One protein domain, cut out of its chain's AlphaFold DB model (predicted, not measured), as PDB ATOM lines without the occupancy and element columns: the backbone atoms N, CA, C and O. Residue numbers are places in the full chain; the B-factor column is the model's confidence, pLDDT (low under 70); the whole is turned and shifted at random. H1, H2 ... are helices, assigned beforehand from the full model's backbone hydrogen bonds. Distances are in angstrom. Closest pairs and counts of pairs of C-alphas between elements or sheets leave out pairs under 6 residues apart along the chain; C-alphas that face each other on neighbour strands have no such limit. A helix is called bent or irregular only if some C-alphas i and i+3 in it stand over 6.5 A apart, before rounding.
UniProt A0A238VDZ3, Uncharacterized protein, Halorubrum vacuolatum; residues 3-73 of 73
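Overview. This is residues 3 to 73 of the 73 residues of an uncharacterized protein of Halorubrum vacuolatum (UniProt A0A238VDZ3). A long helical hairpin: H2, the longest helix, and H1 run side by side in opposite ways, nearly parallel in line, and together make a narrow rod. The loop that joins them makes the turn at one end of the rod, where residues 32 to 37 stand free, and both ends of the printed part lie toward the other end. The printed part has 71 residues with two named helices, H1 then H2, and no named strand; the class is all helix. The whole is only just loose, close to extended, with a radius of gyration of the C-alphas of 16.6 A and spans of 58 by 21 by 8 A.

Along the chain. H2 holds residues 40 to 71 and measures 46.9 A from its first to its last C-alpha, from Asp 40 at (-44.843, -15.835, 12.362) to Glu 71 at (-32.309, -59.751, 1.870). H1 holds residues 9 to 33 and measures 36.0 A; its first C-alpha, that of Leu 9, is at (-44.330, -50.608, 6.539). Neither helix is bent.

Arrangement. H2 touches H1 with residues 50 to 65 alone, with 5 pairs of C-alphas within 8 A. The closest C-alphas of the two are those of Tyr 12 and Trp 61, 7.1 A apart. Their lines stand at a shallow tilt of 8 degrees, and they run opposite ways, a helical hairpin. Their centres are 13.6 A apart. In H1 every O i to N i+4 pair is within hydrogen-bond range; in H2, 27 of 28 are.

Size, cuts and confidence. The two C-alphas farthest apart are those of Gly 36 and Val 73, at 58.0 A. The printed part has no cut, and the link from H1 to H2, of 6 residues, is short. The mean pLDDT of the printed part is 87.6; residues 3 to 9 and 72 to 73 are under 70.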
ATOM      1  N   LYS A   3     -51.550 -57.796   4.983       52.34
ATOM      2  CA  LYS A   3     -50.093 -58.061   5.030       52.34
ATOM      3  C   LYS A   3     -49.210 -56.801   5.117       52.34
ATOM      4  O   LYS A   3     -48.174 -56.861   5.755       52.34
ATOM      5  N   GLN A   4     -49.630 -55.663   4.552       52.72
ATOM      6  CA  GLN A   4     -48.864 -54.403   4.634       52.72
ATOM      7  C   GLN A   4     -48.964 -53.731   6.011       52.72
ATOM      8  O   GLN A   4     -48.084 -52.973   6.382       52.72
ATOM      9  N   LEU A   5     -50.015 -54.036   6.781       48.50
ATOM     10  CA  LEU A   5     -50.150 -53.607   8.177       48.50
ATOM     11  C   LEU A   5     -49.391 -54.526   9.151       48.50
ATOM     12  O   LEU A   5     -49.256 -54.176  10.315       48.50
ATOM     13  N   THR A   6     -48.945 -55.704   8.694       53.00
ATOM     14  CA  THR A   6     -48.207 -56.697   9.507       53.00
ATOM     15  C   THR A   6     -46.701 -56.713   9.227       53.00
ATOM     16  O   THR A   6     -45.965 -57.369   9.950       53.00
ATOM     17  N   SER A   7     -46.266 -56.018   8.178       57.03
ATOM     18  CA  SER A   7     -44.874 -55.819   7.771       57.03
ATOM     19  C   SER A   7     -44.497 -54.393   8.167       57.03
ATOM     20  O   SER A   7     -45.375 -53.530   8.154       57.03
ATOM     21  N   ASP A   8     -43.253 -54.134   8.563       66.88
ATOM     22  CA  ASP A   8     -42.782 -52.898   9.214       66.88
ATOM     23  C   ASP A   8     -43.265 -51.588   8.571       66.88
ATOM     24  O   ASP A   8     -43.470 -50.583   9.253       66.88
ATOM     25  N   LEU A   9     -43.593 -51.629   7.279       67.12
ATOM     26  CA  LEU A   9     -44.330 -50.608   6.539       67.12
ATOM     27  C   LEU A   9     -45.550 -50.026   7.288       67.12
ATOM     28  O   LEU A   9     -45.763 -48.813   7.289       67.12
ATOM     29  N   GLY A  10     -46.359 -50.873   7.928       76.12
ATOM     30  CA  GLY A  10     -47.531 -50.461   8.699       76.12
ATOM     31  C   GLY A  10     -47.158 -49.687   9.961       76.12
ATOM     32  O   GLY A  10     -47.830 -48.715  10.302       76.12
ATOM     33  N   VAL A  11     -46.063 -50.075  10.618       82.38
ATOM     34  CA  VAL A  11     -45.536 -49.406  11.814       82.38
ATOM     35  C   VAL A  11     -44.936 -48.053  11.443       82.38
ATOM     36  O   VAL A  11     -45.207 -47.066  12.131       82.38
ATOM     37  N   TYR A  12     -44.201 -47.961  10.329       84.50
ATOM     38  CA  TYR A  12     -43.716 -46.679   9.816       84.50
ATOM     39  C   TYR A  12     -44.890 -45.759   9.434       84.50
ATOM     40  O   TYR A  12     -45.036 -44.663   9.968       84.50
ATOM     41  N   ALA A  13     -45.841 -46.220   8.624       85.88
ATOM     42  CA  ALA A  13     -47.001 -45.399   8.268       85.88
ATOM     43  C   ALA A  13     -47.789 -44.904   9.503       85.88
ATOM     44  O   ALA A  13     -48.154 -43.727   9.579       85.88
ATOM     45  N   LEU A  14     -48.013 -45.774  10.495       91.81
ATOM     46  CA  LEU A  14     -48.752 -45.429  11.710       91.81
ATOM     47  C   LEU A  14     -47.972 -44.466  12.614       91.81
ATOM     48  O   LEU A  14     -48.550 -43.506  13.119       91.81
ATOM     49  N   SER A  15     -46.669 -44.692  12.807       92.81
ATOM     50  CA  SER A  15     -45.817 -43.815  13.621       92.81
ATOM     51  C   SER A  15     -45.612 -42.447  12.969       92.81
ATOM     52  O   SER A  15     -45.667 -41.432  13.662       92.81
ATOM     53  N   GLY A  16     -45.483 -42.395  11.640       93.69
ATOM     54  CA  GLY A  16     -45.470 -41.152  10.874       93.69
ATOM     55  C   GLY A  16     -46.772 -40.364  11.048       93.69
ATOM     56  O   GLY A  16     -46.735 -39.192  11.428       93.69
ATOM     57  N   LEU A  17     -47.930 -41.012  10.867       95.06
ATOM     58  CA  LEU A  17     -49.238 -40.378  11.079       95.06
ATOM     59  C   LEU A  17     -49.423 -39.910  12.528       95.06
ATOM     60  O   LEU A  17     -49.887 -38.796  12.764       95.06
ATOM     61  N   PHE A  18     -49.036 -40.735  13.499       96.19
ATOM     62  CA  PHE A  18     -49.081 -40.376  14.911       96.19
ATOM     63  C   PHE A  18     -48.231 -39.136  15.199       96.19
ATOM     64  O   PHE A  18     -48.712 -38.206  15.844       96.19
ATOM     65  N   SER A  19     -47.007 -39.074  14.667       97.75
ATOM     66  CA  SER A  19     -46.132 -37.910  14.837       97.75
ATOM     67  C   SER A  19     -46.757 -36.625  14.282       97.75
ATOM     68  O   SER A  19     -46.689 -35.586  14.936       97.75
ATOM     69  N   LEU A  20     -47.457 -36.710  13.142       97.81
ATOM     70  CA  LEU A  20     -48.173 -35.582  12.547       97.81
ATOM     71  C   LEU A  20     -49.310 -35.097  13.438       97.81
ATOM     72  O   LEU A  20     -49.435 -33.897  13.676       97.81
ATOM     73  N   VAL A  21     -50.119 -36.022  13.952       98.44
ATOM     74  CA  VAL A  21     -51.209 -35.689  14.874       98.44
ATOM     75  C   VAL A  21     -50.653 -35.017  16.126       98.44
ATOM     76  O   VAL A  21     -51.152 -33.963  16.514       98.44
ATOM     77  N   VAL A  22     -49.596 -35.570  16.727       98.44
ATOM     78  CA  VAL A  22     -48.951 -34.986  17.911       98.44
ATOM     79  C   VAL A  22     -48.429 -33.584  17.617       98.44
ATOM     80  O   VAL A  22     -48.678 -32.674  18.404       98.44
ATOM     81  N   PHE A  23     -47.758 -33.381  16.481       98.44
ATOM     82  CA  PHE A  23     -47.246 -32.070  16.093       98.44
ATOM     83  C   PHE A  23     -48.370 -31.042  15.929       98.44
ATOM     84  O   PHE A  23     -48.295 -29.958  16.503       98.44
ATOM     85  N   VAL A  24     -49.437 -31.391  15.205       98.19
ATOM     86  CA  VAL A  24     -50.588 -30.503  14.999       98.19
ATOM     87  C   VAL A  24     -51.267 -30.172  16.326       98.19
ATOM     88  O   VAL A  24     -51.526 -29.003  16.600       98.19
ATOM     89  N   VAL A  25     -51.517 -31.168  17.179       98.44
ATOM     90  CA  VAL A  25     -52.135 -30.956  18.496       98.44
ATOM     91  C   VAL A  25     -51.256 -30.068  19.372       98.44
ATOM     92  O   VAL A  25     -51.757 -29.113  19.962       98.44
ATOM     93  N   ALA A  26     -49.949 -30.326  19.429       97.25
ATOM     94  CA  ALA A  26     -49.016 -29.511  20.196       97.25
ATOM     95  C   ALA A  26     -48.981 -28.061  19.692       97.25
ATOM     96  O   ALA A  26     -49.007 -27.136  20.499       97.25
ATOM     97  N   LEU A  27     -48.981 -27.856  18.372       96.56
ATOM     98  CA  LEU A  27     -48.990 -26.528  17.768       96.56
ATOM     99  C   LEU A  27     -50.293 -25.773  18.070       96.56
ATOM    100  O   LEU A  27     -50.244 -24.589  18.397       96.56
ATOM    101  N   LEU A  28     -51.441 -26.456  18.014       95.88
ATOM    102  CA  LEU A  28     -52.743 -25.892  18.377       95.88
ATOM    103  C   LEU A  28     -52.796 -25.497  19.854       95.88
ATOM    104  O   LEU A  28     -53.206 -24.381  20.168       95.88
ATOM    105  N   VAL A  29     -52.352 -26.382  20.751       96.94
ATOM    106  CA  VAL A  29     -52.284 -26.091  22.189       96.94
ATOM    107  C   VAL A  29     -51.377 -24.892  22.428       96.94
ATOM    108  O   VAL A  29     -51.810 -23.923  23.041       96.94
ATOM    109  N   LEU A  30     -50.160 -24.910  21.881       94.94
ATOM    110  CA  LEU A  30     -49.200 -23.825  22.044       94.94
ATOM    111  C   LEU A  30     -49.767 -22.496  21.538       94.94
ATOM    112  O   LEU A  30     -49.690 -21.494  22.242       94.94
ATOM    113  N   SER A  31     -50.379 -22.491  20.352       92.19
ATOM    114  CA  SER A  31     -51.000 -21.305  19.759       92.19
ATOM    115  C   SER A  31     -52.139 -20.746  20.617       92.19
ATOM    116  O   SER A  31     -52.250 -19.528  20.745       92.19
ATOM    117  N   ALA A  32     -52.942 -21.613  21.241       93.94
ATOM    118  CA  ALA A  32     -54.060 -21.213  22.090       93.94
ATOM    119  C   ALA A  32     -53.634 -20.754  23.495       93.94
ATOM    120  O   ALA A  32     -54.322 -19.936  24.102       93.94
ATOM    121  N   THR A  33     -52.530 -21.282  24.031       95.69
ATOM    122  CA  THR A  33     -52.111 -21.012  25.416       95.69
ATOM    123  C   THR A  33     -51.049 -19.925  25.549       95.69
ATOM    124  O   THR A  33     -50.853 -19.421  26.653       95.69
ATOM    125  N   LEU A  34     -50.334 -19.573  24.474       93.62
ATOM    126  CA  LEU A  34     -49.279 -18.561  24.547       93.62
ATOM    127  C   LEU A  34     -49.885 -17.146  24.642       93.62
ATOM    128  O   LEU A  34     -50.615 -16.732  23.734       93.62
ATOM    129  N   PRO A  35     -49.567 -16.355  25.683       86.56
ATOM    130  CA  PRO A  35     -49.999 -14.963  25.762       86.56
ATOM    131  C   PRO A  35     -49.398 -14.154  24.606       86.56
ATOM    132  O   PRO A  35     -48.180 -14.107  24.450       86.56
ATOM    133  N   GLY A  36     -50.246 -13.523  23.791       86.50
ATOM    134  CA  GLY A  36     -49.820 -12.818  22.574       86.50
ATOM    135  C   GLY A  36     -49.731 -13.696  21.318       86.50
ATOM    136  O   GLY A  36     -49.434 -13.172  20.248       86.50
ATOM    137  N   GLY A  37     -50.046 -14.991  21.425       84.00
ATOM    138  CA  GLY A  37     -50.068 -15.933  20.307       84.00
ATOM    139  C   GLY A  37     -48.678 -16.355  19.822       84.00
ATOM    140  O   GLY A  37     -47.646 -15.882  20.293       84.00
ATOM    141  N   LEU A  38     -48.655 -17.284  18.866       89.94
ATOM    142  CA  LEU A  38     -47.424 -17.762  18.243       89.94
ATOM    143  C   LEU A  38     -47.022 -16.813  17.104       89.94
ATOM    144  O   LEU A  38     -47.783 -16.644  16.155       89.94
ATOM    145  N   GLY A  39     -45.840 -16.199  17.181       92.88
ATOM    146  CA  GLY A  39     -45.385 -15.269  16.144       92.88
ATOM    147  C   GLY A  39     -44.982 -15.972  14.842       92.88
ATOM    148  O   GLY A  39     -44.484 -17.098  14.867       92.88
ATOM    149  N   ASP A  40     -45.094 -15.276  13.705       94.25
ATOM    150  CA  ASP A  40     -44.843 -15.835  12.362       94.25
ATOM    151  C   ASP A  40     -43.482 -16.525  12.229       94.25
ATOM    152  O   ASP A  40     -43.384 -17.637  11.714       94.25
ATOM    153  N   ARG A  41     -42.409 -15.905  12.738       96.25
ATOM    154  CA  ARG A  41     -41.057 -16.489  12.674       96.25
ATOM    155  C   ARG A  41     -40.951 -17.796  13.460       96.25
ATOM    156  O   ARG A  41     -40.260 -18.712  13.026       96.25
ATOM    157  N   GLN A  42     -41.622 -17.878  14.607       94.81
ATOM    158  CA  GLN A  42     -41.622 -19.071  15.457       94.81
ATOM    159  C   GLN A  42     -42.453 -20.180  14.812       94.81
ATOM    160  O   GLN A  42     -41.993 -21.317  14.749       94.81
ATOM    161  N   LEU A  43     -43.627 -19.840  14.270       95.31
ATOM    162  CA  LEU A  43     -44.470 -20.765  13.519       95.31
ATOM    163  C   LEU A  43     -43.720 -21.352  12.320       95.31
ATOM    164  O   LEU A  43     -43.651 -22.571  12.178       95.31
ATOM    165  N   VAL A  44     -43.110 -20.498  11.493       97.38
ATOM    166  CA  VAL A  44     -42.309 -20.934  10.341       97.38
ATOM    167  C   VAL A  44     -41.167 -21.836  10.798       97.38
ATOM    168  O   VAL A  44     -40.980 -22.901  10.221       97.38
ATOM    169  N   GLY A  45     -40.445 -21.465  11.858       97.88
ATOM    170  CA  GLY A  45     -39.372 -22.291  12.411       97.88
ATOM    171  C   GLY A  45     -39.846 -23.682  12.845       97.88
ATOM    172  O   GLY A  45     -39.221 -24.679  12.487       97.88
ATOM    173  N   LEU A  46     -40.972 -23.763  13.559       97.44
ATOM    174  CA  LEU A  46     -41.557 -25.029  14.010       97.44
ATOM    175  C   LEU A  46     -42.014 -25.900  12.839       97.44
ATOM    176  O   LEU A  46     -41.715 -27.092  12.807       97.44
ATOM    177  N   VAL A  47     -42.701 -25.309  11.861       97.69
ATOM    178  CA  VAL A  47     -43.176 -26.028  10.673       97.69
ATOM    179  C   VAL A  47     -41.999 -26.523   9.836       97.69
ATOM    180  O   VAL A  47     -41.963 -27.696   9.479       97.69
ATOM    181  N   VAL A  48     -41.009 -25.671   9.562       98.44
ATOM    182  CA  VAL A  48     -39.814 -26.059   8.797       98.44
ATOM    183  C   VAL A  48     -39.040 -27.157   9.522       98.44
ATOM    184  O   VAL A  48     -38.678 -28.151   8.898       98.44
ATOM    185  N   GLY A  49     -38.833 -27.032  10.835       98.44
ATOM    186  CA  GLY A  49     -38.174 -28.064  11.636       98.44
ATOM    187  C   GLY A  49     -38.908 -29.405  11.585       98.44
ATOM    188  O   GLY A  49     -38.280 -30.446  11.393       98.44
ATOM    189  N   TYR A  50     -40.239 -29.387  11.674       98.38
ATOM    190  CA  TYR A  50     -41.049 -30.595  11.542       98.38
ATOM    191  C   TYR A  50     -40.960 -31.210  10.137       98.38
ATOM    192  O   TYR A  50     -40.817 -32.422  10.003       98.38
ATOM    193  N   LEU A  51     -40.968 -30.396   9.079       98.38
ATOM    194  CA  LEU A  51     -40.792 -30.889   7.708       98.38
ATOM    195  C   LEU A  51     -39.406 -31.510   7.487       98.38
ATOM    196  O   LEU A  51     -39.303 -32.538   6.819       98.38
ATOM    197  N   LEU A  52     -38.351 -30.941   8.078       98.69
ATOM    198  CA  LEU A  52     -37.014 -31.540   8.063       98.69
ATOM    199  C   LEU A  52     -36.997 -32.888   8.791       98.69
ATOM    200  O   LEU A  52     -36.425 -33.849   8.279       98.69
ATOM    201  N   PHE A  53     -37.665 -32.985   9.941       97.62
ATOM    202  CA  PHE A  53     -37.846 -34.255  10.641       97.62
ATOM    203  C   PHE A  53     -38.560 -35.290   9.758       97.62
ATOM    204  O   PHE A  53     -38.063 -36.406   9.612       97.62
ATOM    205  N   VAL A  54     -39.668 -34.918   9.109       97.19
ATOM    206  CA  VAL A  54     -40.405 -35.801   8.188       97.19
ATOM    207  C   VAL A  54     -39.525 -36.246   7.019       97.19
ATOM    208  O   VAL A  54     -39.578 -37.409   6.627       97.19
ATOM    209  N   ALA A  55     -38.683 -35.362   6.481       97.62
ATOM    210  CA  ALA A  55     -37.759 -35.707   5.404       97.62
ATOM    211  C   ALA A  55     -36.725 -36.757   5.847       97.62
ATOM    212  O   ALA A  55     -36.513 -37.746   5.147       97.62
ATOM    213  N   VAL A  56     -36.121 -36.581   7.027       97.75
ATOM    214  CA  VAL A  56     -35.177 -37.558   7.601       97.75
ATOM    215  C   VAL A  56     -35.875 -38.884   7.890       97.75
ATOM    216  O   VAL A  56     -35.347 -39.946   7.569       97.75
ATOM    217  N   TYR A  57     -37.082 -38.828   8.446       94.38
ATOM    218  CA  TYR A  57     -37.908 -39.999   8.702       94.38
ATOM    219  C   TYR A  57     -38.208 -40.784   7.416       94.38
ATOM    220  O   TYR A  57     -38.020 -41.999   7.367       94.38
ATOM    221  N   ALA A  58     -38.618 -40.087   6.353       93.00
ATOM    222  CA  ALA A  58     -38.890 -40.689   5.054       93.00
ATOM    223  C   ALA A  58     -37.627 -41.290   4.422       93.00
ATOM    224  O   ALA A  58     -37.691 -42.375   3.851       93.00
ATOM    225  N   ALA A  59     -36.476 -40.625   4.558       95.06
ATOM    226  CA  ALA A  59     -35.198 -41.157   4.097       95.06
ATOM    227  C   ALA A  59     -34.821 -42.447   4.841       95.06
ATOM    228  O   ALA A  59     -34.432 -43.425   4.206       95.06
ATOM    229  N   ALA A  60     -34.988 -42.477   6.166       91.12
ATOM    230  CA  ALA A  60     -34.741 -43.670   6.967       91.12
ATOM    231  C   ALA A  60     -35.653 -44.826   6.540       91.12
ATOM    232  O   ALA A  60     -35.162 -45.919   6.267       91.12
ATOM    233  N   TRP A  61     -36.958 -44.572   6.410       89.38
ATOM    234  CA  TRP A  61     -37.906 -45.566   5.913       89.38
ATOM    235  C   TRP A  61     -37.478 -46.085   4.531       89.38
ATOM    236  O   TRP A  61     -37.324 -47.292   4.354       89.38
ATOM    237  N   PHE A  62     -37.191 -45.202   3.571       88.50
ATOM    238  CA  PHE A  62     -36.755 -45.601   2.230       88.50
ATOM    239  C   PHE A  62     -35.519 -46.515   2.252       88.50
ATOM    240  O   PHE A  62     -35.495 -47.525   1.549       88.50
ATOM    241  N   ILE A  63     -34.522 -46.195   3.083       89.25
ATOM    242  CA  ILE A  63     -33.311 -47.009   3.239       89.25
ATOM    243  C   ILE A  63     -33.655 -48.396   3.786       89.25
ATOM    244  O   ILE A  63     -33.253 -49.383   3.175       89.25
ATOM    245  N   TYR A  64     -34.415 -48.486   4.881       83.00
ATOM    246  CA  TYR A  64     -34.756 -49.773   5.498       83.00
ATOM    247  C   TYR A  64     -35.565 -50.666   4.561       83.00
ATOM    248  O   TYR A  64     -35.178 -51.804   4.321       83.00
ATOM    249  N   THR A  65     -36.598 -50.119   3.914       82.88
ATOM    250  CA  THR A  65     -37.379 -50.895   2.930       82.88
ATOM    251  C   THR A  65     -36.517 -51.390   1.764       82.88
ATOM    252  O   THR A  65     -36.777 -52.448   1.198       82.88
ATOM    253  N   GLY A  66     -35.497 -50.619   1.375       81.50
ATOM    254  CA  GLY A  66     -34.556 -51.004   0.328       81.50
ATOM    255  C   GLY A  66     -33.550 -52.078   0.750       81.50
ATOM    256  O   GLY A  66     -33.027 -52.766  -0.127       81.50
ATOM    257  N   ILE A  67     -33.265 -52.214   2.048       80.94
ATOM    258  CA  ILE A  67     -32.433 -53.289   2.606       80.94
ATOM    259  C   ILE A  67     -33.249 -54.580   2.670       80.94
ATOM    260  O   ILE A  67     -32.818 -55.571   2.085       80.94
ATOM    261  N   ASP A  68     -34.452 -54.542   3.252       76.25
ATOM    262  CA  ASP A  68     -35.330 -55.717   3.371       76.25
ATOM    263  C   ASP A  68     -35.579 -56.370   2.002       76.25
ATOM    264  O   ASP A  68     -35.430 -57.578   1.828       76.25
ATOM    265  N   ALA A  69     -35.847 -55.556   0.975       75.19
ATOM    266  CA  ALA A  69     -36.076 -56.034  -0.387       75.19
ATOM    267  C   ALA A  69     -34.862 -56.738  -1.031       75.19
ATOM    268  O   ALA A  69     -35.026 -57.431  -2.033       75.19
ATOM    269  N   ARG A  70     -33.644 -56.527  -0.516       76.69
ATOM    270  CA  ARG A  70     -32.417 -57.188  -0.994       76.69
ATOM    271  C   ARG A  70     -32.097 -58.460  -0.222       76.69
ATOM    272  O   ARG A  70     -31.432 -59.320  -0.785       76.69
ATOM    273  N   GLU A  71     -32.522 -58.563   1.034       72.00
ATOM    274  CA  GLU A  71     -32.309 -59.751   1.870       72.00
ATOM    275  C   GLU A  71     -33.315 -60.872   1.564       72.00
ATOM    276  O   GLU A  71     -33.029 -62.039   1.819       72.00
ATOM    277  N   GLU A  72     -34.470 -60.541   0.975       59.72
ATOM    278  CA  GLU A  72     -35.480 -61.516   0.531       59.72
ATOM    279  C   GLU A  72     -35.170 -62.203  -0.825       59.72
ATOM    280  O   GLU A  72     -35.940 -63.073  -1.244       59.72
ATOM    281  N   VAL A  73     -34.081 -61.830  -1.519       53.53
ATOM    282  CA  VAL A  73     -33.669 -62.370  -2.840       53.53
ATOM    283  C   VAL A  73     -32.595 -63.445  -2.722       53.53
ATOM    284  O   VAL A  73     -31.587 -63.206  -2.022       53.53
TER     285      VAL A  73